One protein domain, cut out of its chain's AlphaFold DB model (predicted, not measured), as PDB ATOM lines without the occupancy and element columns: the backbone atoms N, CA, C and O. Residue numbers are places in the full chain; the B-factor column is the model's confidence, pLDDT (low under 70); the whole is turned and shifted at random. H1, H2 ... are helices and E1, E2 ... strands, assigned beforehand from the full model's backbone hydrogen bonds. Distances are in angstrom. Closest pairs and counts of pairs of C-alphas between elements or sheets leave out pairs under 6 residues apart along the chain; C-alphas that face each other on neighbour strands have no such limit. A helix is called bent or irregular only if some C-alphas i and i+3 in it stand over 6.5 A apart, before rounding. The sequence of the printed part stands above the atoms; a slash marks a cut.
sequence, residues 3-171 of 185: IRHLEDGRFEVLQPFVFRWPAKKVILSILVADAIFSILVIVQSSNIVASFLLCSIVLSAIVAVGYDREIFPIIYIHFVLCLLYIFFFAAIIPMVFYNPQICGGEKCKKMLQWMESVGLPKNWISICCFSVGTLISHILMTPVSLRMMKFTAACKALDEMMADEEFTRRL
ATOM      1  N   ILE A   3     147.807 150.808 173.377       74.56
ATOM      2  CA  ILE A   3     147.479 149.537 174.015       74.56
ATOM      3  C   ILE A   3     146.864 149.898 175.363       74.56
ATOM      4  O   ILE A   3     147.446 150.683 176.113       74.56
ATOM      5  N   ARG A   4     145.677 149.368 175.641       77.88
ATOM      6  CA  ARG A   4     144.968 149.557 176.902       77.88
ATOM      7  C   ARG A   4     145.174 148.326 177.776       77.88
ATOM      8  O   ARG A   4     145.008 147.209 177.302       77.88
ATOM      9  N   HIS A   5     145.506 148.544 179.043       74.19
ATOM     10  CA  HIS A   5     145.465 147.500 180.064       74.19
ATOM     11  C   HIS A   5     144.043 147.422 180.633       74.19
ATOM     12  O   HIS A   5     143.458 148.450 180.987       74.19
ATOM     13  N   LEU A   6     143.481 146.221 180.682       72.81
ATOM     14  CA  LEU A   6     142.175 145.932 181.262       72.81
ATOM     15  C   LEU A   6     142.329 145.565 182.742       72.81
ATOM     16  O   LEU A   6     143.397 145.155 183.193       72.81
ATOM     17  N   GLU A   7     141.266 145.743 183.523       65.19
ATOM     18  CA  GLU A   7     141.289 145.499 184.976       65.19
ATOM     19  C   GLU A   7     141.534 144.023 185.336       65.19
ATOM     20  O   GLU A   7     141.974 143.718 186.439       65.19
ATOM     21  N   ASP A   8     141.316 143.112 184.388       66.75
ATOM     22  CA  ASP A   8     141.546 141.670 184.512       66.75
ATOM     23  C   ASP A   8     142.962 141.225 184.089       66.75
ATOM     24  O   ASP A   8     143.230 140.028 183.988       66.75
ATOM     25  N   GLY A   9     143.876 142.171 183.835       64.62
ATOM     26  CA  GLY A   9     145.262 141.881 183.448       64.62
ATOM     27  C   GLY A   9     145.465 141.593 181.958       64.62
ATOM     28  O   GLY A   9     146.574 141.243 181.553       64.62
ATOM     29  N   ARG A  10     144.423 141.729 181.126       70.00
ATOM     30  CA  ARG A  10     144.536 141.588 179.667       70.00
ATOM     31  C   ARG A  10     144.943 142.901 179.005       70.00
ATOM     32  O   ARG A  10     144.654 143.989 179.498       70.00
ATOM     33  N   PHE A  11     145.574 142.799 177.842       77.94
ATOM     34  CA  PHE A  11     145.859 143.946 176.986       77.94
ATOM     35  C   PHE A  11     144.894 143.962 175.807       77.94
ATOM     36  O   PHE A  11     144.537 142.920 175.266       77.94
ATOM     37  N   GLU A  12     144.499 145.155 175.386       80.62
ATOM     38  CA  GLU A  12     143.686 145.367 174.197       80.62
ATOM     39  C   GLU A  12     144.369 146.403 173.306       80.62
ATOM     40  O   GLU A  12     144.733 147.500 173.745       80.62
ATOM     41  N   VAL A  13     144.545 146.068 172.032       82.31
ATOM     42  CA  VAL A  13     145.001 147.037 171.040       82.31
ATOM     43  C   VAL A  13     143.801 147.876 170.610       82.31
ATOM     44  O   VAL A  13     142.819 147.352 170.095       82.31
ATOM     45  N   LEU A  14     143.873 149.195 170.783       84.31
ATOM     46  CA  LEU A  14     142.780 150.076 170.378       84.31
ATOM     47  C   LEU A  14     142.736 150.241 168.857       84.31
ATOM     48  O   LEU A  14     143.749 150.575 168.224       84.31
ATOM     49  N   GLN A  15     141.540 150.084 168.280       85.19
ATOM     50  CA  GLN A  15     141.317 150.320 166.855       85.19
ATOM     51  C   GLN A  15     141.749 151.743 166.455       85.19
ATOM     52  O   GLN A  15     141.461 152.718 167.158       85.19
ATOM     53  N   PRO A  16     142.443 151.905 165.315       88.31
ATOM     54  CA  PRO A  16     142.912 153.209 164.883       88.31
ATOM     55  C   PRO A  16     141.756 154.084 164.392       88.31
ATOM     56  O   PRO A  16     140.862 153.626 163.685       88.31
ATOM     57  N   PHE A  17     141.833 155.382 164.690       87.38
ATOM     58  CA  PHE A  17     140.895 156.393 164.202       87.38
ATOM     59  C   PHE A  17     141.545 157.309 163.158       87.38
ATOM     60  O   PHE A  17     142.747 157.590 163.205       87.38
ATOM     61  N   VAL A  18     140.734 157.798 162.222       82.75
ATOM     62  CA  VAL A  18     141.071 158.791 161.195       82.75
ATOM     63  C   VAL A  18     139.902 159.776 161.124       82.75
ATOM     64  O   VAL A  18     138.762 159.355 160.972       82.75
ATOM     65  N   PHE A  19     140.158 161.075 161.315       77.56
ATOM     66  CA  PHE A  19     139.116 162.118 161.385       77.56
ATOM     67  C   PHE A  19     137.924 161.760 162.300       77.56
ATOM     68  O   PHE A  19     136.770 161.970 161.947       77.56
ATOM     69  N   ARG A  20     138.208 161.212 163.494       84.25
ATOM     70  CA  ARG A  20     137.218 160.745 164.496       84.25
ATOM     71  C   ARG A  20     136.377 159.530 164.086       84.25
ATOM     72  O   ARG A  20     135.507 159.122 164.844       84.25
ATOM     73  N   TRP A  21     136.650 158.921 162.937       85.38
ATOM     74  CA  TRP A  21     135.989 157.698 162.490       85.38
ATOM     75  C   TRP A  21     136.946 156.509 162.610       85.38
ATOM     76  O   TRP A  21     138.154 156.685 162.423       85.38
ATOM     77  N   PRO A  22     136.457 155.293 162.908       89.06
ATOM     78  CA  PRO A  22     137.288 154.096 162.860       89.06
ATOM     79  C   PRO A  22     137.920 153.953 161.472       89.06
ATOM     80  O   PRO A  22     137.213 154.022 160.465       89.06
ATOM     81  N   ALA A  23     139.234 153.741 161.405       89.06
ATOM     82  CA  ALA A  23     139.989 153.645 160.153       89.06
ATOM     83  C   ALA A  23     139.385 152.600 159.202       89.06
ATOM     84  O   ALA A  23     139.251 152.859 158.010       89.06
ATOM     85  N   LYS A  24     138.922 151.474 159.759       91.81
ATOM     86  CA  LYS A  24     138.153 150.435 159.065       91.81
ATOM     87  C   LYS A  24     136.938 150.999 158.315       91.81
ATOM     88  O   LYS A  24     136.746 150.706 157.142       91.81
ATOM     89  N   LYS A  25     136.127 151.836 158.967       91.94
ATOM     90  CA  LYS A  25     134.947 152.448 158.334       91.94
ATOM     91  C   LYS A  25     135.354 153.438 157.248       91.94
ATOM     92  O   LYS A  25     134.739 153.457 156.194       91.94
ATOM     93  N   VAL A  26     136.408 154.220 157.487       92.50
ATOM     94  CA  VAL A  26     136.914 155.191 156.507       92.50
ATOM     95  C   VAL A  26     137.358 154.495 155.221       92.50
ATOM     96  O   VAL A  26     136.922 154.890 154.145       92.50
ATOM     97  N   ILE A  27     138.176 153.440 155.312       92.75
ATOM     98  CA  ILE A  27     138.658 152.741 154.113       92.75
ATOM     99  C   ILE A  27     137.538 152.023 153.361       92.75
ATOM    100  O   ILE A  27     137.501 152.096 152.138       92.75
ATOM    101  N   LEU A  28     136.587 151.407 154.071       93.50
ATOM    102  CA  LEU A  28     135.425 150.776 153.444       93.50
ATOM    103  C   LEU A  28     134.557 151.798 152.700       93.50
ATOM    104  O   LEU A  28     134.156 151.539 151.570       93.50
ATOM    105  N   SER A  29     134.324 152.980 153.277       93.00
ATOM    106  CA  SER A  29     133.592 154.052 152.592       93.00
ATOM    107  C   SER A  29     134.304 154.532 151.326       93.00
ATOM    108  O   SER A  29     133.644 154.778 150.319       93.00
ATOM    109  N   ILE A  30     135.639 154.647 151.351       93.00
ATOM    110  CA  ILE A  30     136.411 155.052 150.166       93.00
ATOM    111  C   ILE A  30     136.372 153.955 149.092       93.00
ATOM    112  O   ILE A  30     136.145 154.274 147.931       93.00
ATOM    113  N   LEU A  31     136.506 152.676 149.465       92.00
ATOM    114  CA  LEU A  31     136.382 151.547 148.531       92.00
ATOM    115  C   LEU A  31     135.004 151.506 147.857       92.00
ATOM    116  O   LEU A  31     134.911 151.265 146.656       92.00
ATOM    117  N   VAL A  32     133.931 151.774 148.608       91.94
ATOM    118  CA  VAL A  32     132.572 151.865 148.050       91.94
ATOM    119  C   VAL A  32     132.453 153.045 147.087       91.94
ATOM    120  O   VAL A  32     131.896 152.888 146.003       91.94
ATOM    121  N   ALA A  33     132.988 154.215 147.447       90.69
ATOM    122  CA  ALA A  33     132.979 155.382 146.568       90.69
ATOM    123  C   ALA A  33     133.743 155.117 145.259       90.69
ATOM    124  O   ALA A  33     133.240 155.440 144.184       90.69
ATOM    125  N   ASP A  34     134.909 154.476 145.340       88.50
ATOM    126  CA  ASP A  34     135.732 154.108 144.185       88.50
ATOM    127  C   ASP A  34     135.041 153.065 143.286       88.50
ATOM    128  O   ASP A  34     135.053 153.184 142.058       88.50
ATOM    129  N   ALA A  35     134.330 152.101 143.881       88.50
ATOM    130  CA  ALA A  35     133.517 151.136 143.143       88.50
ATOM    131  C   ALA A  35     132.330 151.802 142.425       88.50
ATOM    132  O   ALA A  35     132.116 151.544 141.243       88.50
ATOM    133  N   ILE A  36     131.586 152.689 143.098       88.62
ATOM    134  CA  ILE A  36     130.486 153.456 142.481       88.62
ATOM    135  C   ILE A  36     131.018 154.279 141.308       88.62
ATOM    136  O   ILE A  36     130.440 154.270 140.221       88.62
ATOM    137  N   PHE A  37     132.140 154.961 141.513       85.19
ATOM    138  CA  PHE A  37     132.773 155.769 140.484       85.19
ATOM    139  C   PHE A  37     133.219 154.926 139.281       85.19
ATOM    140  O   PHE A  37     132.938 155.286 138.138       85.19
ATOM    141  N   SER A  38     133.807 153.753 139.525       85.75
ATOM    142  CA  SER A  38     134.177 152.792 138.480       85.75
ATOM    143  C   SER A  38     132.962 152.272 137.702       85.75
ATOM    144  O   SER A  38     133.016 152.183 136.477       85.75
ATOM    145  N   ILE A  39     131.838 151.996 138.376       85.88
ATOM    146  CA  ILE A  39     130.581 151.577 137.730       85.88
ATOM    147  C   ILE A  39     130.062 152.658 136.777       85.88
ATOM    148  O   ILE A  39     129.668 152.342 135.655       85.88
ATOM    149  N   LEU A  40     130.091 153.933 137.181       83.19
ATOM    150  CA  LEU A  40     129.657 155.037 136.317       83.19
ATOM    151  C   LEU A  40     130.490 155.118 135.029       83.19
ATOM    152  O   LEU A  40     129.945 155.393 133.960       83.19
ATOM    153  N   VAL A  41     131.792 154.833 135.116       79.12
ATOM    154  CA  VAL A  41     132.689 154.824 133.952       79.12
ATOM    155  C   VAL A  41     132.480 153.587 133.079       79.12
ATOM    156  O   VAL A  41     132.523 153.713 131.854       79.12
ATOM    157  N   ILE A  42     132.179 152.415 133.656       82.25
ATOM    158  CA  ILE A  42     131.861 151.192 132.892       82.25
ATOM    159  C   ILE A  42     130.745 151.446 131.875       82.25
ATOM    160  O   ILE A  42     130.874 151.037 130.724       82.25
ATOM    161  N   VAL A  43     129.689 152.167 132.267       76.56
ATOM    162  CA  VAL A  43     128.529 152.458 131.400       76.56
ATOM    163  C   VAL A  43     128.923 153.241 130.136       76.56
ATOM    164  O   VAL A  43     128.238 153.160 129.121       76.56
ATOM    165  N   GLN A  44     130.036 153.977 130.174       73.81
ATOM    166  CA  GLN A  44     130.536 154.797 129.064       73.81
ATOM    167  C   GLN A  44     131.764 154.186 128.363       73.81
ATOM    168  O   GLN A  44     132.352 154.817 127.482       73.81
ATOM    169  N   SER A  45     132.176 152.980 128.763       69.88
ATOM    170  CA  SER A  45     133.417 152.333 128.326       69.88
ATOM    171  C   SER A  45     133.186 151.283 127.237       69.88
ATOM    172  O   SER A  45     132.105 150.716 127.102       69.88
ATOM    173  N   SER A  46     134.231 150.980 126.464       71.75
ATOM    174  CA  SER A  46     134.238 149.839 125.537       71.75
ATOM    175  C   SER A  46     134.339 148.491 126.271       71.75
ATOM    176  O   SER A  46     134.722 148.443 127.440       71.75
ATOM    177  N   ASN A  47     134.090 147.378 125.569       75.56
ATOM    178  CA  ASN A  47     134.085 146.024 126.147       75.56
ATOM    179  C   ASN A  47     135.382 145.647 126.896       75.56
ATOM    180  O   ASN A  47     135.323 144.988 127.933       75.56
ATOM    181  N   ILE A  48     136.552 146.065 126.400       74.75
ATOM    182  CA  ILE A  48     137.850 145.720 127.011       74.75
ATOM    183  C   ILE A  48     138.064 146.512 128.306       74.75
ATOM    184  O   ILE A  48     138.369 145.931 129.348       74.75
ATOM    185  N   VAL A  49     137.851 147.830 128.267       74.06
ATOM    186  CA  VAL A  49     138.004 148.703 129.441       74.06
ATOM    187  C   VAL A  49     136.951 148.378 130.501       74.06
ATOM    188  O   VAL A  49     137.283 148.278 131.679       74.06
ATOM    189  N   ALA A  50     135.710 148.117 130.087       79.00
ATOM    190  CA  ALA A  50     134.650 147.656 130.976       79.00
ATOM    191  C   ALA A  50     135.027 146.346 131.687       79.00
ATOM    192  O   ALA A  50     134.802 146.221 132.888       79.00
ATOM    193  N   SER A  51     135.664 145.401 130.983       83.12
ATOM    194  CA  SER A  51     136.145 144.148 131.585       83.12
ATOM    195  C   SER A  51     137.233 144.394 132.635       83.12
ATOM    196  O   SER A  51     137.184 143.817 133.719       83.12
ATOM    197  N   PHE A  52     138.192 145.285 132.355       82.88
ATOM    198  CA  PHE A  52     139.236 145.644 133.320       82.88
ATOM    199  C   PHE A  52     138.657 146.319 134.572       82.88
ATOM    200  O   PHE A  52     139.005 145.952 135.695       82.88
ATOM    201  N   LEU A  53     137.729 147.263 134.389       83.31
ATOM    202  CA  LEU A  53     137.038 147.937 135.489       83.31
ATOM    203  C   LEU A  53     136.200 146.956 136.320       83.31
ATOM    204  O   LEU A  53     136.209 147.036 137.546       83.31
ATOM    205  N   LEU A  54     135.539 145.984 135.684       87.06
ATOM    206  CA  LEU A  54     134.800 144.934 136.388       87.06
ATOM    207  C   LEU A  54     135.732 144.085 137.266       87.06
ATOM    208  O   LEU A  54     135.439 143.867 138.441       87.06
ATOM    209  N   CYS A  55     136.882 143.661 136.732       88.12
ATOM    210  CA  CYS A  55     137.902 142.951 137.507       88.12
ATOM    211  C   CYS A  55     138.400 143.787 138.695       88.12
ATOM    212  O   CYS A  55     138.572 143.256 139.793       88.12
ATOM    213  N   SER A  56     138.594 145.094 138.497       85.69
ATOM    214  CA  SER A  56     138.996 146.014 139.563       85.69
ATOM    215  C   SER A  56     137.940 146.108 140.668       85.69
ATOM    216  O   SER A  56     138.295 146.009 141.840       85.69
ATOM    217  N   ILE A  57     136.648 146.190 140.326       89.50
ATOM    218  CA  ILE A  57     135.550 146.195 141.309       89.50
ATOM    219  C   ILE A  57     135.523 144.889 142.116       89.50
ATOM    220  O   ILE A  57     135.381 144.923 143.340       89.50
ATOM    221  N   VAL A  58     135.687 143.738 141.456       91.31
ATOM    222  CA  VAL A  58     135.742 142.433 142.138       91.31
ATOM    223  C   VAL A  58     136.928 142.373 143.102       91.31
ATOM    224  O   VAL A  58     136.776 141.934 144.243       91.31
ATOM    225  N   LEU A  59     138.097 142.866 142.687       89.62
ATOM    226  CA  LEU A  59     139.269 142.939 143.554       89.62
ATOM    227  C   LEU A  59     139.021 143.853 144.764       89.62
ATOM    228  O   LEU A  59     139.344 143.474 145.890       89.62
ATOM    229  N   SER A  60     138.382 145.008 144.562       90.00
ATOM    230  CA  SER A  60     137.981 145.917 145.643       90.00
ATOM    231  C   SER A  60     137.017 145.258 146.633       90.00
ATOM    232  O   SER A  60     137.126 145.497 147.835       90.00
ATOM    233  N   ALA A  61     136.126 144.373 146.175       90.75
ATOM    234  CA  ALA A  61     135.255 143.598 147.059       90.75
ATOM    235  C   ALA A  61     136.042 142.594 147.922       90.75
ATOM    236  O   ALA A  61     135.807 142.507 149.128       90.75
ATOM    237  N   ILE A  62     137.021 141.884 147.343       92.75
ATOM    238  CA  ILE A  62     137.915 140.978 148.094       92.75
ATOM    239  C   ILE A  62     138.682 141.760 149.164       92.75
ATOM    240  O   ILE A  62     138.761 141.348 150.324       92.75
ATOM    241  N   VAL A  63     139.214 142.921 148.785       93.06
ATOM    242  CA  VAL A  63     139.908 143.827 149.698       93.06
ATOM    243  C   VAL A  63     138.976 144.300 150.816       93.06
ATOM    244  O   VAL A  63     139.369 144.267 151.981       93.06
ATOM    245  N   ALA A  64     137.741 144.695 150.497       93.56
ATOM    246  CA  ALA A  64     136.756 145.135 151.481       93.56
ATOM    247  C   ALA A  64     136.450 144.039 152.513       93.56
ATOM    248  O   ALA A  64     136.435 144.322 153.709       93.56
ATOM    249  N   VAL A  65     136.301 142.783 152.082       94.19
ATOM    250  CA  VAL A  65     136.167 141.636 152.997       94.19
ATOM    251  C   VAL A  65     137.412 141.484 153.872       94.19
ATOM    252  O   VAL A  65     137.292 141.252 155.073       94.19
ATOM    253  N   GLY A  66     138.608 141.672 153.308       92.25
ATOM    254  CA  GLY A  66     139.858 141.666 154.069       92.25
ATOM    255  C   GLY A  66     139.925 142.748 155.146       92.25
ATOM    256  O   GLY A  66     140.364 142.464 156.257       92.25
ATOM    257  N   TYR A  67     139.449 143.964 154.861       93.00
ATOM    258  CA  TYR A  67     139.324 145.027 155.865       93.00
ATOM    259  C   TYR A  67     138.210 144.757 156.873       93.00
ATOM    260  O   TYR A  67     138.359 145.105 158.044       93.00
ATOM    261  N   ASP A  68     137.107 144.133 156.450       93.12
ATOM    262  CA  ASP A  68     136.030 143.757 157.360       93.12
ATOM    263  C   ASP A  68     136.488 142.717 158.388       93.12
ATOM    264  O   ASP A  68     136.251 142.852 159.588       93.12
ATOM    265  N   ARG A  69     137.223 141.716 157.912       92.19
ATOM    266  CA  ARG A  69     137.761 140.619 158.717       92.19
ATOM    267  C   ARG A  69     139.140 140.902 159.308       92.19
ATOM    268  O   ARG A  69     139.711 140.014 159.926       92.19
ATOM    269  N   GLU A  70     139.675 142.105 159.101       92.19
ATOM    270  CA  GLU A  70     140.972 142.541 159.630       92.19
ATOM    271  C   GLU A  70     142.135 141.587 159.258       92.19
ATOM    272  O   GLU A  70     143.080 141.367 160.014       92.19
ATOM    273  N   ILE A  71     142.090 141.029 158.041       91.75
ATOM    274  CA  ILE A  71     143.047 140.035 157.540       91.75
ATOM    275  C   ILE A  71     144.339 140.732 157.093       91.75
ATOM    276  O   ILE A  71     144.390 141.358 156.030       91.75
ATOM    277  N   PHE A  72     145.411 140.579 157.879       91.19
ATOM    278  CA  PHE A  72     146.697 141.249 157.641       91.19
ATOM    279  C   PHE A  72     147.247 141.087 156.206       91.19
ATOM    280  O   PHE A  72     147.535 142.115 155.591       91.19
ATOM    281  N   PRO A  73     147.352 139.872 155.616       92.75
ATOM    282  CA  PRO A  73     147.889 139.720 154.260       92.75
ATOM    283  C   PRO A  73     147.119 140.508 153.195       92.75
ATOM    284  O   PRO A  73     147.728 141.104 152.312       92.75
ATOM    285  N   ILE A  74     145.786 140.559 153.295       93.38
ATOM    286  CA  ILE A  74     144.946 141.276 152.327       93.38
ATOM    287  C   ILE A  74     145.147 142.787 152.474       93.38
ATOM    288  O   ILE A  74     145.323 143.489 151.480       93.38
ATOM    289  N   ILE A  75     145.182 143.285 153.713       93.94
ATOM    290  CA  ILE A  75     145.436 144.701 154.017       93.94
ATOM    291  C   ILE A  75     146.824 145.123 153.510       93.94
ATOM    292  O   ILE A  75     146.961 146.192 152.911       93.94
ATOM    293  N   TYR A  76     147.838 144.276 153.700       92.94
ATOM    294  CA  TYR A  76     149.194 144.501 153.201       92.94
ATOM    295  C   TYR A  76     149.241 144.559 151.669       92.94
ATOM    296  O   TYR A  76     149.769 145.519 151.110       92.94
ATOM    297  N   ILE A  77     148.644 143.576 150.982       94.00
ATOM    298  CA  ILE A  77     148.575 143.561 149.513       94.00
ATOM    299  C   ILE A  77     147.870 144.821 149.005       94.00
ATOM    300  O   ILE A  77     148.381 145.483 148.105       94.00
ATOM    301  N   HIS A  78     146.746 145.209 149.613       94.81
ATOM    302  CA  HIS A  78     146.044 146.436 149.241       94.81
ATOM    303  C   HIS A  78     146.908 147.689 149.418       94.81
ATOM    304  O   HIS A  78     146.914 148.562 148.552       94.81
ATOM    305  N   PHE A  79     147.649 147.784 150.524       94.44
ATOM    306  CA  PHE A  79     148.567 148.893 150.766       94.44
ATOM    307  C   PHE A  79     149.644 148.985 149.677       94.44
ATOM    308  O   PHE A  79     149.864 150.064 149.128       94.44
ATOM    309  N   VAL A  80     150.264 147.858 149.313       94.44
ATOM    310  CA  VAL A  80     151.258 147.804 148.229       94.44
ATOM    311  C   VAL A  80     150.633 148.204 146.893       94.44
ATOM    312  O   VAL A  80     151.210 149.018 146.173       94.44
ATOM    313  N   LEU A  81     149.434 147.703 146.582       91.38
ATOM    314  CA  LEU A  81     148.706 148.090 145.374       91.38
ATOM    315  C   LEU A  81     148.439 149.597 145.342       91.38
ATOM    316  O   LEU A  81     148.723 150.228 144.331       91.38
ATOM    317  N   CYS A  82     147.990 150.205 146.445       92.44
ATOM    318  CA  CYS A  82     147.793 151.656 146.514       92.44
ATOM    319  C   CYS A  82     149.082 152.429 146.194       92.44
ATOM    320  O   CYS A  82     149.037 153.387 145.426       92.44
ATOM    321  N   LEU A  83     150.234 152.002 146.726       92.56
ATOM    322  CA  LEU A  83     151.521 152.637 146.424       92.56
ATOM    323  C   LEU A  83     151.908 152.496 144.947       92.56
ATOM    324  O   LEU A  83     152.366 153.467 144.347       92.56
ATOM    325  N   LEU A  84     151.700 151.317 144.356       90.31
ATOM    326  CA  LEU A  84     151.958 151.080 142.934       90.31
ATOM    327  C   LEU A  84     151.056 151.944 142.047       90.31
ATOM    328  O   LEU A  84     151.548 152.546 141.097       90.31
ATOM    329  N   TYR A  85     149.768 152.062 142.385       86.38
ATOM    330  CA  TYR A  85     148.831 152.944 141.690       86.38
ATOM    331  C   TYR A  85     149.281 154.403 141.765       86.38
ATOM    332  O   TYR A  85     149.369 155.071 140.737       86.38
ATOM    333  N   ILE A  86     149.631 154.893 142.956       88.75
ATOM    334  CA  ILE A  86     150.118 156.266 143.130       88.75
ATOM    335  C   ILE A  86     151.387 156.490 142.309       88.75
ATOM    336  O   ILE A  86     151.471 157.477 141.587       88.75
ATOM    337  N   PHE A  87     152.356 155.575 142.365       85.19
ATOM    338  CA  PHE A  87     153.589 155.688 141.589       85.19
ATOM    339  C   PHE A  87     153.314 155.703 140.079       85.19
ATOM    340  O   PHE A  87     153.831 156.560 139.365       85.19
ATOM    341  N   PHE A  88     152.454 154.811 139.586       81.75
ATOM    342  CA  PHE A  88     152.108 154.746 138.169       81.75
ATOM    343  C   PHE A  88     151.422 156.035 137.688       81.75
ATOM    344  O   PHE A  88     151.846 156.641 136.702       81.75
ATOM    345  N   PHE A  89     150.405 156.509 138.410       79.62
ATOM    346  CA  PHE A  89     149.640 157.695 138.019       79.62
ATOM    347  C   PHE A  89     150.377 159.017 138.279       79.62
ATOM    348  O   PHE A  89     150.187 159.961 137.518       79.62
ATOM    349  N   ALA A  90     151.224 159.107 139.309       77.12
ATOM    350  CA  ALA A  90     151.939 160.338 139.654       77.12
ATOM    351  C   ALA A  90     153.315 160.465 138.982       77.12
ATOM    352  O   ALA A  90     153.752 161.583 138.726       77.12
ATOM    353  N   ALA A  91     154.008 159.356 138.696       74.38
ATOM    354  CA  ALA A  91     155.338 159.387 138.085       74.38
ATOM    355  C   ALA A  91     155.300 159.025 136.596       74.38
ATOM    356  O   ALA A  91     155.807 159.780 135.770       74.38
ATOM    357  N   ILE A  92     154.678 157.898 136.234       66.38
ATOM    358  CA  ILE A  92     154.764 157.370 134.864       66.38
ATOM    359  C   ILE A  92     153.892 158.177 133.905       66.38
ATOM    360  O   ILE A  92     154.376 158.596 132.856       66.38
ATOM    361  N   ILE A  93     152.634 158.455 134.265       68.12
ATOM    362  CA  ILE A  93     151.733 159.222 133.391       68.12
ATOM    363  C   ILE A  93     152.321 160.611 133.087       68.12
ATOM    364  O   ILE A  93     152.500 160.917 131.907       68.12
ATOM    365  N   PRO A  94     152.727 161.443 134.066       65.69
ATOM    366  CA  PRO A  94     153.283 162.745 133.732       65.69
ATOM    367  C   PRO A  94     154.583 162.665 132.927       65.69
ATOM    368  O   PRO A  94     154.779 163.453 132.006       65.69
ATOM    369  N   MET A  95     155.442 161.683 133.211       64.62
ATOM    370  CA  MET A  95     156.689 161.475 132.472       64.62
ATOM    371  C   MET A  95     156.454 161.080 131.008       64.62
ATOM    372  O   MET A  95     157.261 161.417 130.148       64.62
ATOM    373  N   VAL A  96     155.353 160.394 130.698       61.50
ATOM    374  CA  VAL A  96     155.005 160.005 129.324       61.50
ATOM    375  C   VAL A  96     154.245 161.123 128.603       61.50
ATOM    376  O   VAL A  96     154.565 161.439 127.459       61.50
ATOM    377  N   PHE A  97     153.276 161.761 129.267       60.06
ATOM    378  CA  PHE A  97     152.396 162.762 128.651       60.06
ATOM    379  C   PHE A  97     152.968 164.186 128.634       60.06
ATOM    380  O   PHE A  97     152.604 164.961 127.754       60.06
ATOM    381  N   TYR A  98     153.866 164.553 129.551       58.97
ATOM    382  CA  TYR A  98     154.474 165.894 129.594       58.97
ATOM    383  C   TYR A  98     155.937 165.922 129.146       58.97
ATOM    384  O   TYR A  98     156.550 166.986 129.173       58.97
ATOM    385  N   ASN A  99     156.507 164.800 128.687       59.91
ATOM    386  CA  ASN A  99     157.827 164.817 128.060       59.91
ATOM    387  C   ASN A  99     157.730 165.460 126.661       59.91
ATOM    388  O   ASN A  99     157.111 164.873 125.767       59.91
ATOM    389  N   PRO A 100     158.372 166.620 126.421       57.16
ATOM    390  CA  PRO A 100     158.310 167.324 125.138       57.16
ATOM    391  C   PRO A 100     158.833 166.494 123.956       57.16
ATOM    392  O   PRO A 100     158.405 166.701 122.824       57.16
ATOM    393  N   GLN A 101     159.714 165.516 124.203       60.19
ATOM    394  CA  GLN A 101     160.233 164.606 123.174       60.19
ATOM    395  C   GLN A 101     159.214 163.536 122.736       60.19
ATOM    396  O   GLN A 101     159.327 162.991 121.638       60.19
ATOM    397  N   ILE A 102     158.215 163.240 123.576       55.72
ATOM    398  CA  ILE A 102     157.112 162.305 123.290       55.72
ATOM    399  C   ILE A 102     155.876 163.084 122.808       55.72
ATOM    400  O   ILE A 102     155.214 162.674 121.852       55.72
ATOM    401  N   CYS A 103     155.609 164.243 123.421       53.53
ATOM    402  CA  CYS A 103     154.400 165.041 123.213       53.53
ATOM    403  C   CYS A 103     154.528 166.183 122.184       53.53
ATOM    404  O   CYS A 103     153.547 166.861 121.899       53.53
ATOM    405  N   GLY A 104     155.706 166.390 121.585       52.31
ATOM    406  CA  GLY A 104     155.964 167.474 120.626       52.31
ATOM    407  C   GLY A 104     155.595 167.201 119.157       52.31
ATOM    408  O   GLY A 104     155.907 168.031 118.309       52.31
ATOM    409  N   GLY A 105     154.971 166.064 118.808       61.88
ATOM    410  CA  GLY A 105     154.701 165.721 117.399       61.88
ATOM    411  C   GLY A 105     153.765 164.526 117.151       61.88
ATOM    412  O   GLY A 105     153.008 164.113 118.027       61.88
ATOM    413  N   GLU A 106     153.833 163.944 115.942       65.12
ATOM    414  CA  GLU A 106     152.986 162.839 115.427       65.12
ATOM    415  C   GLU A 106     152.848 161.628 116.373       65.12
ATOM    416  O   GLU A 106     151.830 160.934 116.364       65.12
ATOM    417  N   LYS A 107     153.861 161.386 117.215       61.53
ATOM    418  CA  LYS A 107     153.881 160.299 118.204       61.53
ATOM    419  C   LYS A 107     152.790 160.445 119.268       61.53
ATOM    420  O   LYS A 107     152.198 159.439 119.643       61.53
ATOM    421  N   CYS A 108     152.460 161.668 119.685       65.69
ATOM    422  CA  CYS A 108     151.366 161.919 120.624       65.69
ATOM    423  C   CYS A 108     150.005 161.604 119.995       65.69
ATOM    424  O   CYS A 108     149.197 160.897 120.589       65.69
ATOM    425  N   LYS A 109     149.789 162.026 118.740       64.88
ATOM    426  CA  LYS A 109     148.588 161.663 117.971       64.88
ATOM    427  C   LYS A 109     148.449 160.150 117.794       64.88
ATOM    428  O   LYS A 109     147.356 159.634 117.990       64.88
ATOM    429  N   LYS A 110     149.538 159.436 117.479       68.44
ATOM    430  CA  LYS A 110     149.533 157.963 117.397       68.44
ATOM    431  C   LYS A 110     149.246 157.304 118.745       68.44
ATOM    432  O   LYS A 110     148.525 156.316 118.776       68.44
ATOM    433  N   MET A 111     149.769 157.842 119.847       68.06
ATOM    434  CA  MET A 111     149.497 157.325 121.192       68.06
ATOM    435  C   MET A 111     148.037 157.552 121.605       68.06
ATOM    436  O   MET A 111     147.409 156.638 122.123       68.06
ATOM    437  N   LEU A 112     147.471 158.725 121.301       66.56
ATOM    438  CA  LEU A 112     146.045 159.023 121.479       66.56
ATOM    439  C   LEU A 112     145.157 158.112 120.624       66.56
ATOM    440  O   LEU A 112     144.216 157.527 121.144       66.56
ATOM    441  N   GLN A 113     145.489 157.920 119.345       68.25
ATOM    442  CA  GLN A 113     144.773 156.982 118.472       68.25
ATOM    443  C   GLN A 113     144.883 155.534 118.955       68.25
ATOM    444  O   GLN A 113     143.926 154.775 118.842       68.25
ATOM    445  N   TRP A 114     146.031 155.143 119.512       68.56
ATOM    446  CA  TRP A 114     146.210 153.825 120.112       68.56
ATOM    447  C   TRP A 114     145.388 153.676 121.400       68.56
ATOM    448  O   TRP A 114     144.743 152.659 121.613       68.56
ATOM    449  N   MET A 115     145.322 154.707 122.242       66.44
ATOM    450  CA  MET A 115     144.441 154.715 123.413       66.44
ATOM    451  C   MET A 115     142.960 154.612 123.025       66.44
ATOM    452  O   MET A 115     142.207 153.872 123.661       66.44
ATOM    453  N   GLU A 116     142.548 155.304 121.961       64.94
ATOM    454  CA  GLU A 116     141.210 155.173 121.381       64.94
ATOM    455  C   GLU A 116     140.965 153.764 120.815       64.94
ATOM    456  O   GLU A 116     139.873 153.224 120.996       64.94
ATOM    457  N   SER A 117     141.962 153.126 120.187       65.25
ATOM    458  CA  SER A 117     141.827 151.766 119.642       65.25
ATOM    459  C   SER A 117     141.798 150.676 120.717       65.25
ATOM    460  O   SER A 117     141.170 149.639 120.516       65.25
ATOM    461  N   VAL A 118     142.416 150.922 121.876       60.53
ATOM    462  CA  VAL A 118     142.307 150.081 123.083       60.53
ATOM    463  C   VAL A 118     140.985 150.343 123.831       60.53
ATOM    464  O   VAL A 118     140.616 149.613 124.752       60.53
ATOM    465  N   GLY A 119     140.211 151.336 123.381       54.84
ATOM    466  CA  GLY A 119     138.827 151.535 123.783       54.84
ATOM    467  C   GLY A 119     138.645 152.363 125.054       54.84
ATOM    468  O   GLY A 119     137.625 152.215 125.737       54.84
ATOM    469  N   LEU A 120     139.610 153.232 125.371       60.53
ATOM    470  CA  LEU A 120     139.417 154.299 126.352       60.53
ATOM    471  C   LEU A 120     138.328 155.275 125.863       60.53
ATOM    472  O   LEU A 120     138.198 155.496 124.655       60.53
ATOM    473  N   PRO A 121     137.508 155.844 126.766       56.72
ATOM    474  CA  PRO A 121     136.388 156.685 126.360       56.72
ATOM    475  C   PRO A 121     136.867 157.905 125.562       56.72
ATOM    476  O   PRO A 121     137.772 158.616 125.983       56.72
ATOM    477  N   LYS A 122     136.215 158.200 124.426       55.78
ATOM    478  CA  LYS A 122     136.563 159.338 123.544       55.78
ATOM    479  C   LYS A 122     136.582 160.695 124.259       55.78
ATOM    480  O   LYS A 122     137.177 161.651 123.772       55.78
ATOM    481  N   ASN A 123     135.907 160.799 125.403       67.25
ATOM    482  CA  ASN A 123     135.889 162.009 126.203       67.25
ATOM    483  C   ASN A 123     137.111 162.074 127.133       67.25
ATOM    484  O   ASN A 123     137.103 161.521 128.234       67.25
ATOM    485  N   TRP A 124     138.132 162.818 126.701       65.12
ATOM    486  CA  TRP A 124     139.356 163.082 127.464       65.12
ATOM    487  C   TRP A 124     139.084 163.600 128.884       65.12
ATOM    488  O   TRP A 124     139.761 163.206 129.831       65.12
ATOM    489  N   ILE A 125     138.039 164.418 129.055       69.88
ATOM    490  CA  ILE A 125     137.644 164.958 130.362       69.88
ATOM    491  C   ILE A 125     137.246 163.818 131.304       69.88
ATOM    492  O   ILE A 125     137.676 163.798 132.451       69.88
ATOM    493  N   SER A 126     136.495 162.827 130.814       68.56
ATOM    494  CA  SER A 126     136.082 161.673 131.620       68.56
ATOM    495  C   SER A 126     137.271 160.807 132.037       68.56
ATOM    496  O   SER A 126     137.302 160.334 133.170       68.56
ATOM    497  N   ILE A 127     138.264 160.621 131.160       69.75
ATOM    498  CA  ILE A 127     139.495 159.879 131.481       69.75
ATOM    499  C   ILE A 127     140.301 160.619 132.547       69.75
ATOM    500  O   ILE A 127     140.764 160.004 133.511       69.75
ATOM    501  N   CYS A 128     140.466 161.935 132.395       71.94
ATOM    502  CA  CYS A 128     141.180 162.758 133.362       71.94
ATOM    503  C   CYS A 128     140.469 162.768 134.718       71.94
ATOM    504  O   CYS A 128     141.117 162.538 135.736       71.94
ATOM    505  N   CYS A 129     139.148 162.962 134.742       77.31
ATOM    506  CA  CYS A 129     138.353 162.886 135.964       77.31
ATOM    507  C   CYS A 129     138.467 161.510 136.623       77.31
ATOM    508  O   CYS A 129     138.655 161.447 137.835       77.31
ATOM    509  N   PHE A 130     138.414 160.426 135.840       78.62
ATOM    510  CA  PHE A 130     138.572 159.073 136.366       78.62
ATOM    511  C   PHE A 130     139.948 158.863 137.000       78.62
ATOM    512  O   PHE A 130     140.057 158.515 138.171       78.62
ATOM    513  N   SER A 131     141.003 159.174 136.251       77.75
ATOM    514  CA  SER A 131     142.394 159.000 136.677       77.75
ATOM    515  C   SER A 131     142.723 159.807 137.935       77.75
ATOM    516  O   SER A 131     143.347 159.292 138.859       77.75
ATOM    517  N   VAL A 132     142.282 161.068 137.993       83.62
ATOM    518  CA  VAL A 132     142.479 161.937 139.162       83.62
ATOM    519  C   VAL A 132     141.653 161.448 140.350       83.62
ATOM    520  O   VAL A 132     142.174 161.406 141.462       83.62
ATOM    521  N   GLY A 133     140.400 161.045 140.124       85.88
ATOM    522  CA  GLY A 133     139.534 160.485 141.161       85.88
ATOM    523  C   GLY A 133     140.152 159.247 141.806       85.88
ATOM    524  O   GLY A 133     140.371 159.233 143.014       85.88
ATOM    525  N   THR A 134     140.535 158.261 140.995       84.69
ATOM    526  CA  THR A 134     141.194 157.035 141.457       84.69
ATOM    527  C   THR A 134     142.523 157.331 142.159       84.69
ATOM    528  O   THR A 134     142.789 156.782 143.228       84.69
ATOM    529  N   LEU A 135     143.345 158.251 141.635       89.06
ATOM    530  CA  LEU A 135     144.589 158.661 142.298       89.06
ATOM    531  C   LEU A 135     144.323 159.241 143.695       89.06
ATOM    532  O   LEU A 135     144.972 158.837 144.661       89.06
ATOM    533  N   ILE A 136     143.357 160.154 143.822       90.69
ATOM    534  CA  ILE A 136     142.971 160.738 145.112       90.69
ATOM    535  C   ILE A 136     142.464 159.645 146.059       90.69
ATOM    536  O   ILE A 136     142.906 159.604 147.209       90.69
ATOM    537  N   SER A 137     141.608 158.732 145.588       91.00
ATOM    538  CA  SER A 137     141.128 157.593 146.380       91.00
ATOM    539  C   SER A 137     142.295 156.794 146.960       91.00
ATOM    540  O   SER A 137     142.356 156.588 148.174       91.00
ATOM    541  N   HIS A 138     143.273 156.398 146.140       91.62
ATOM    542  CA  HIS A 138     144.429 155.628 146.611       91.62
ATOM    543  C   HIS A 138     145.337 156.420 147.560       91.62
ATOM    544  O   HIS A 138     145.811 155.859 148.555       91.62
ATOM    545  N   ILE A 139     145.539 157.721 147.328       92.81
ATOM    546  CA  ILE A 139     146.272 158.596 148.260       92.81
ATOM    547  C   ILE A 139     145.580 158.622 149.625       92.81
ATOM    548  O   ILE A 139     146.249 158.482 150.649       92.81
ATOM    549  N   LEU A 140     144.250 158.745 149.657       92.94
ATOM    550  CA  LEU A 140     143.473 158.759 150.897       92.94
ATOM    551  C   LEU A 140     143.452 157.390 151.588       92.94
ATOM    552  O   LEU A 140     143.547 157.322 152.813       92.94
ATOM    553  N   MET A 141     143.379 156.292 150.830       93.38
ATOM    554  CA  MET A 141     143.388 154.933 151.380       93.38
ATOM    555  C   MET A 141     144.751 154.520 151.942       93.38
ATOM    556  O   MET A 141     144.797 153.743 152.894       93.38
ATOM    557  N   THR A 142     145.862 155.034 151.411       93.56
ATOM    558  CA  THR A 142     147.228 154.639 151.805       93.56
ATOM    559  C   THR A 142     147.524 154.820 153.307       93.56
ATOM    560  O   THR A 142     147.887 153.837 153.963       93.56
ATOM    561  N   PRO A 143     147.350 156.010 153.922       91.69
ATOM    562  CA  PRO A 143     147.619 156.192 155.349       91.69
ATOM    563  C   PRO A 143     146.645 155.407 156.235       91.69
ATOM    564  O   PRO A 143     147.016 154.990 157.335       91.69
ATOM    565  N   VAL A 144     145.411 155.181 155.772       92.25
ATOM    566  CA  VAL A 144     144.405 154.383 156.487       92.25
ATOM    567  C   VAL A 144     144.798 152.903 156.471       92.25
ATOM    568  O   VAL A 144     144.825 152.268 157.525       92.25
ATOM    569  N   SER A 145     145.208 152.392 155.307       93.19
ATOM    570  CA  SER A 145     145.720 151.030 155.110       93.19
ATOM    571  C   SER A 145     146.945 150.772 155.986       93.19
ATOM    572  O   SER A 145     146.993 149.775 156.698       93.19
ATOM    573  N   LEU A 146     147.898 151.713 156.033       93.50
ATOM    574  CA  LEU A 146     149.084 151.614 156.889       93.50
ATOM    575  C   LEU A 146     148.722 151.535 158.381       93.50
ATOM    576  O   LEU A 146     149.324 150.765 159.130       93.50
ATOM    577  N   ARG A 147     147.741 152.328 158.837       92.06
ATOM    578  CA  ARG A 147     147.259 152.278 160.228       92.06
ATOM    579  C   ARG A 147     146.585 150.946 160.542       92.06
ATOM    580  O   ARG A 147     146.869 150.383 161.595       92.06
ATOM    581  N   MET A 148     145.741 150.445 159.640       93.25
ATOM    582  CA  MET A 148     145.086 149.141 159.784       93.25
ATOM    583  C   MET A 148     146.099 147.992 159.774       93.25
ATOM    584  O   MET A 148     145.989 147.089 160.589       93.25
ATOM    585  N   MET A 149     147.127 148.058 158.929       93.06
ATOM    586  CA  MET A 149     148.209 147.071 158.881       93.06
ATOM    587  C   MET A 149     149.008 147.031 160.190       93.06
ATOM    588  O   MET A 149     149.291 145.958 160.711       93.06
ATOM    589  N   LYS A 150     149.359 148.199 160.747       90.25
ATOM    590  CA  LYS A 150     150.028 148.276 162.057       90.25
ATOM    591  C   LYS A 150     149.143 147.727 163.172       90.25
ATOM    592  O   LYS A 150     149.644 147.029 164.046       90.25
ATOM    593  N   PHE A 151     147.848 148.037 163.122       91.69
ATOM    594  CA  PHE A 151     146.854 147.521 164.057       91.69
ATOM    595  C   PHE A 151     146.802 145.993 164.043       91.69
ATOM    596  O   PHE A 151     147.069 145.374 165.067       91.69
ATOM    597  N   THR A 152     146.564 145.390 162.880       90.81
ATOM    598  CA  THR A 152     146.438 143.933 162.752       90.81
ATOM    599  C   THR A 152     147.740 143.200 163.059       90.81
ATOM    600  O   THR A 152     147.705 142.134 163.668       90.81
ATOM    601  N   ALA A 153     148.895 143.787 162.728       89.25
ATOM    602  CA  ALA A 153     150.193 143.247 163.123       89.25
ATOM    603  C   ALA A 153     150.380 143.219 164.648       89.25
ATOM    604  O   ALA A 153     150.882 142.230 165.175       89.25
ATOM    605  N   ALA A 154     149.971 144.269 165.367       88.00
ATOM    606  CA  ALA A 154     150.100 144.276 166.822       88.00
ATOM    607  C   ALA A 154     149.071 143.383 167.513       88.00
ATOM    608  O   ALA A 154     149.416 142.791 168.526       88.00
ATOM    609  N   CYS A 155     147.843 143.268 166.990       87.50
ATOM    610  CA  CYS A 155     146.878 142.293 167.504       87.50
ATOM    611  C   CYS A 155     147.458 140.883 167.398       87.50
ATOM    612  O   CYS A 155     147.510 140.173 168.391       87.50
ATOM    613  N   LYS A 156     148.017 140.534 166.234       87.38
ATOM    614  CA  LYS A 156     148.661 139.236 166.033       87.38
ATOM    615  C   LYS A 156     149.852 139.016 166.975       87.38
ATOM    616  O   LYS A 156     149.960 137.956 167.573       87.38
ATOM    617  N   ALA A 157     150.723 140.016 167.127       87.31
ATOM    618  CA  ALA A 157     151.852 139.927 168.052       87.31
ATOM    619  C   ALA A 157     151.389 139.785 169.510       87.31
ATOM    620  O   ALA A 157     151.997 139.047 170.277       87.31
ATOM    621  N   LEU A 158     150.309 140.471 169.892       85.94
ATOM    622  CA  LEU A 158     149.726 140.353 171.221       85.94
ATOM    623  C   LEU A 158     149.111 138.966 171.440       85.94
ATOM    624  O   LEU A 158     149.343 138.381 172.489       85.94
ATOM    625  N   ASP A 159     148.392 138.423 170.459       86.31
ATOM    626  CA  ASP A 159     147.834 137.069 170.528       86.31
ATOM    627  C   ASP A 159     148.945 136.017 170.674       86.31
ATOM    628  O   ASP A 159     148.840 135.116 171.504       86.31
ATOM    629  N   GLU A 160     150.045 136.163 169.926       86.94
ATOM    630  CA  GLU A 160     151.230 135.301 170.038       86.94
ATOM    631  C   GLU A 160     151.896 135.421 171.420       86.94
ATOM    632  O   GLU A 160     152.251 134.408 172.019       86.94
ATOM    633  N   MET A 161     152.015 136.637 171.965       82.38
ATOM    634  CA  MET A 161     152.553 136.863 173.313       82.38
ATOM    635  C   MET A 161     151.644 136.293 174.410       82.38
ATOM    636  O   MET A 161     152.137 135.727 175.378       82.38
ATOM    637  N   MET A 162     150.324 136.421 174.273       79.12
ATOM    638  CA  MET A 162     149.357 135.885 175.239       79.12
ATOM    639  C   MET A 162     149.224 134.357 175.155       79.12
ATOM    640  O   MET A 162     148.792 133.730 176.119       79.12
ATOM    641  N   ALA A 163     149.591 133.747 174.025       84.31
ATOM    642  CA  ALA A 163     149.683 132.296 173.883       84.31
ATOM    643  C   ALA A 163     150.946 131.708 174.541       84.31
ATOM    644  O   ALA A 163     150.992 130.508 174.811       84.31
ATOM    645  N   ASP A 164     151.961 132.532 174.820       84.75
ATOM    646  CA  ASP A 164     153.139 132.124 175.577       84.75
ATOM    647  C   ASP A 164     152.800 132.036 177.078       84.75
ATOM    648  O   ASP A 164     152.551 133.034 177.771       84.75
ATOM    649  N   GLU A 165     152.787 130.807 177.600       80.06
ATOM    650  CA  GLU A 165     152.534 130.536 179.014       80.06
ATOM    651  C   GLU A 165     153.571 131.200 179.932       80.06
ATOM    652  O   GLU A 165     153.232 131.606 181.048       80.06
ATOM    653  N   GLU A 166     154.828 131.331 179.496       77.06
ATOM    654  CA  GLU A 166     155.882 131.957 180.293       77.06
ATOM    655  C   GLU A 166     155.646 133.465 180.415       77.06
ATOM    656  O   GLU A 166     155.721 134.024 181.516       77.06
ATOM    657  N   PHE A 167     155.297 134.115 179.305       75.06
ATOM    658  CA  PHE A 167     154.939 135.530 179.284       75.06
ATOM    659  C   PHE A 167     153.700 135.809 180.146       75.06
ATOM    660  O   PHE A 167     153.717 136.697 181.006       75.06
ATOM    661  N   THR A 168     152.666 134.979 180.010       72.69
ATOM    662  CA  THR A 168     151.427 135.089 180.793       72.69
ATOM    663  C   THR A 168     151.681 134.899 182.292       72.69
ATOM    664  O   THR A 168     151.175 135.661 183.118       72.69
ATOM    665  N   ARG A 169     152.539 133.942 182.677       73.25
ATOM    666  CA  ARG A 169     152.945 133.745 184.082       73.25
ATOM    667  C   ARG A 169     153.719 134.933 184.645       73.25
ATOM    668  O   ARG A 169     153.561 135.245 185.823       73.25
ATOM    669  N   ARG A 170     154.564 135.595 183.846       71.50
ATOM    670  CA  ARG A 170     155.295 136.802 184.275       71.50
ATOM    671  C   ARG A 170     154.359 137.990 184.496       71.50
ATOM    672  O   ARG A 170     154.596 138.748 185.429       71.50
ATOM    673  N   LEU A 171     153.296 138.112 183.701       69.19
ATOM    674  CA  LEU A 171     152.257 139.137 183.860       69.19
ATOM    675  C   LEU A 171     151.382 138.933 185.103       69.19
ATOM    676  O   LEU A 171     151.017 139.903 185.756       69.19
TER     677      LEU A 171
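Overview. This is residues 3 to 171 of the 185 residues of an uncharacterized protein of Caenorhabditis tropicalis (UniProt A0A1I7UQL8). The model is a long rod: H1, H2, H3 and H6a make a loose up-and-down bundle, each running against the one before, and H6b, the other arm of the bent helix H6, runs on beyond it. The small strand hairpin E1 and E2 packs on H6b through E2; H7 turns off at the end of H6b, while H4 and H5 lie at the rod's opposite end. The printed part has 169 residues, mostly helix, in the order E1 E2 H1 H2 H3 H4 H5 H6 H7, with one antiparallel sheet, E1 - E2. It is loose, with a radius of gyration of the C-alphas of 21.4 A and spans of 74 by 33 by 27 A.

Arrangement. E1, residues 3 to 5, and E2, residues 11 to 13, form an antiparallel hairpin, with N 4 and O 12 within hydrogen-bond range at 2.8 A. H6, residues 124 to 163, is one helix by its hydrogen bonds but bent, C-alphas 140 and 143 being 6.6 A apart; its arms H6a, residues 124 to 140, and H6b, residues 143 to 163, stand at a shallow tilt of 33 degrees, only just short of steep. The closest C-alphas of E2 and H6b, Val 13 and Cys 155, are 6.2 A apart. H3, residues 72 to 97, touches H6a at a steep tilt of 40 degrees, opposite ways, closest at C-alphas Cys 82 and His 138, 5.2 A. H3 touches H6b with residues 72 to 79 alone, closest at C-alphas Phe 79 and Ser 145, 5.6 A. H1, residues 23 to 42, touches H6a at a shallow tilt of 13 degrees, opposite ways, closest at C-alphas Ile 30 and Ser 137, 6.6 A. H1 and H2, residues 47 to 68, form a helical hairpin, closest at C-alphas Ile 42 and Ala 50, 4.9 A. H2 and H3 form another at 37 degrees, only just steep, closest at C-alphas Gly 66 and Ile 74, 5.4 A. H4, residues 100 to 103, and H3 only just touch, only at the corner, with 3 pairs of C-alphas within 8 A, closest at Phe 97 and Cys 103, 6.2 A. H5, residues 106 to 117, touches no helix; it is close to H4 but not clearly touching, C-alphas Ile 102 and Cys 108 being 6.3 A apart. H7, residues 165 to 171, and H6b only just touch, only at the corner, with 3 such pairs, closest at Met 162 and Thr 168, 6.0 A. Every O i to N i+4 pair is within hydrogen-bond range in H1, H2, H5, H6a, H6b and H7, and 20 of 22 in H3; H4 is too short for one, and its 1 O i to N i+3 pair is not within range.

Along the chain. E1 begins at C-alpha 3 (147.479, 149.537, 174.015) and H7 ends at C-alpha 171 (152.257, 139.137, 183.860). First to last C-alpha, H3 measures 36.5 A, H2 31.4 A, H6b 30.3 A, H1 28.6 A and H6a 24.2 A.

Size, cuts and confidence. The C-alphas farthest apart, Glu 106 and Arg 169, are 74.6 A apart. The printed part has no cut and no long link. Mean pLDDT of the printed part is 80.8; residues 7 to 9, 45, 92 to 127 and 171 are under 70.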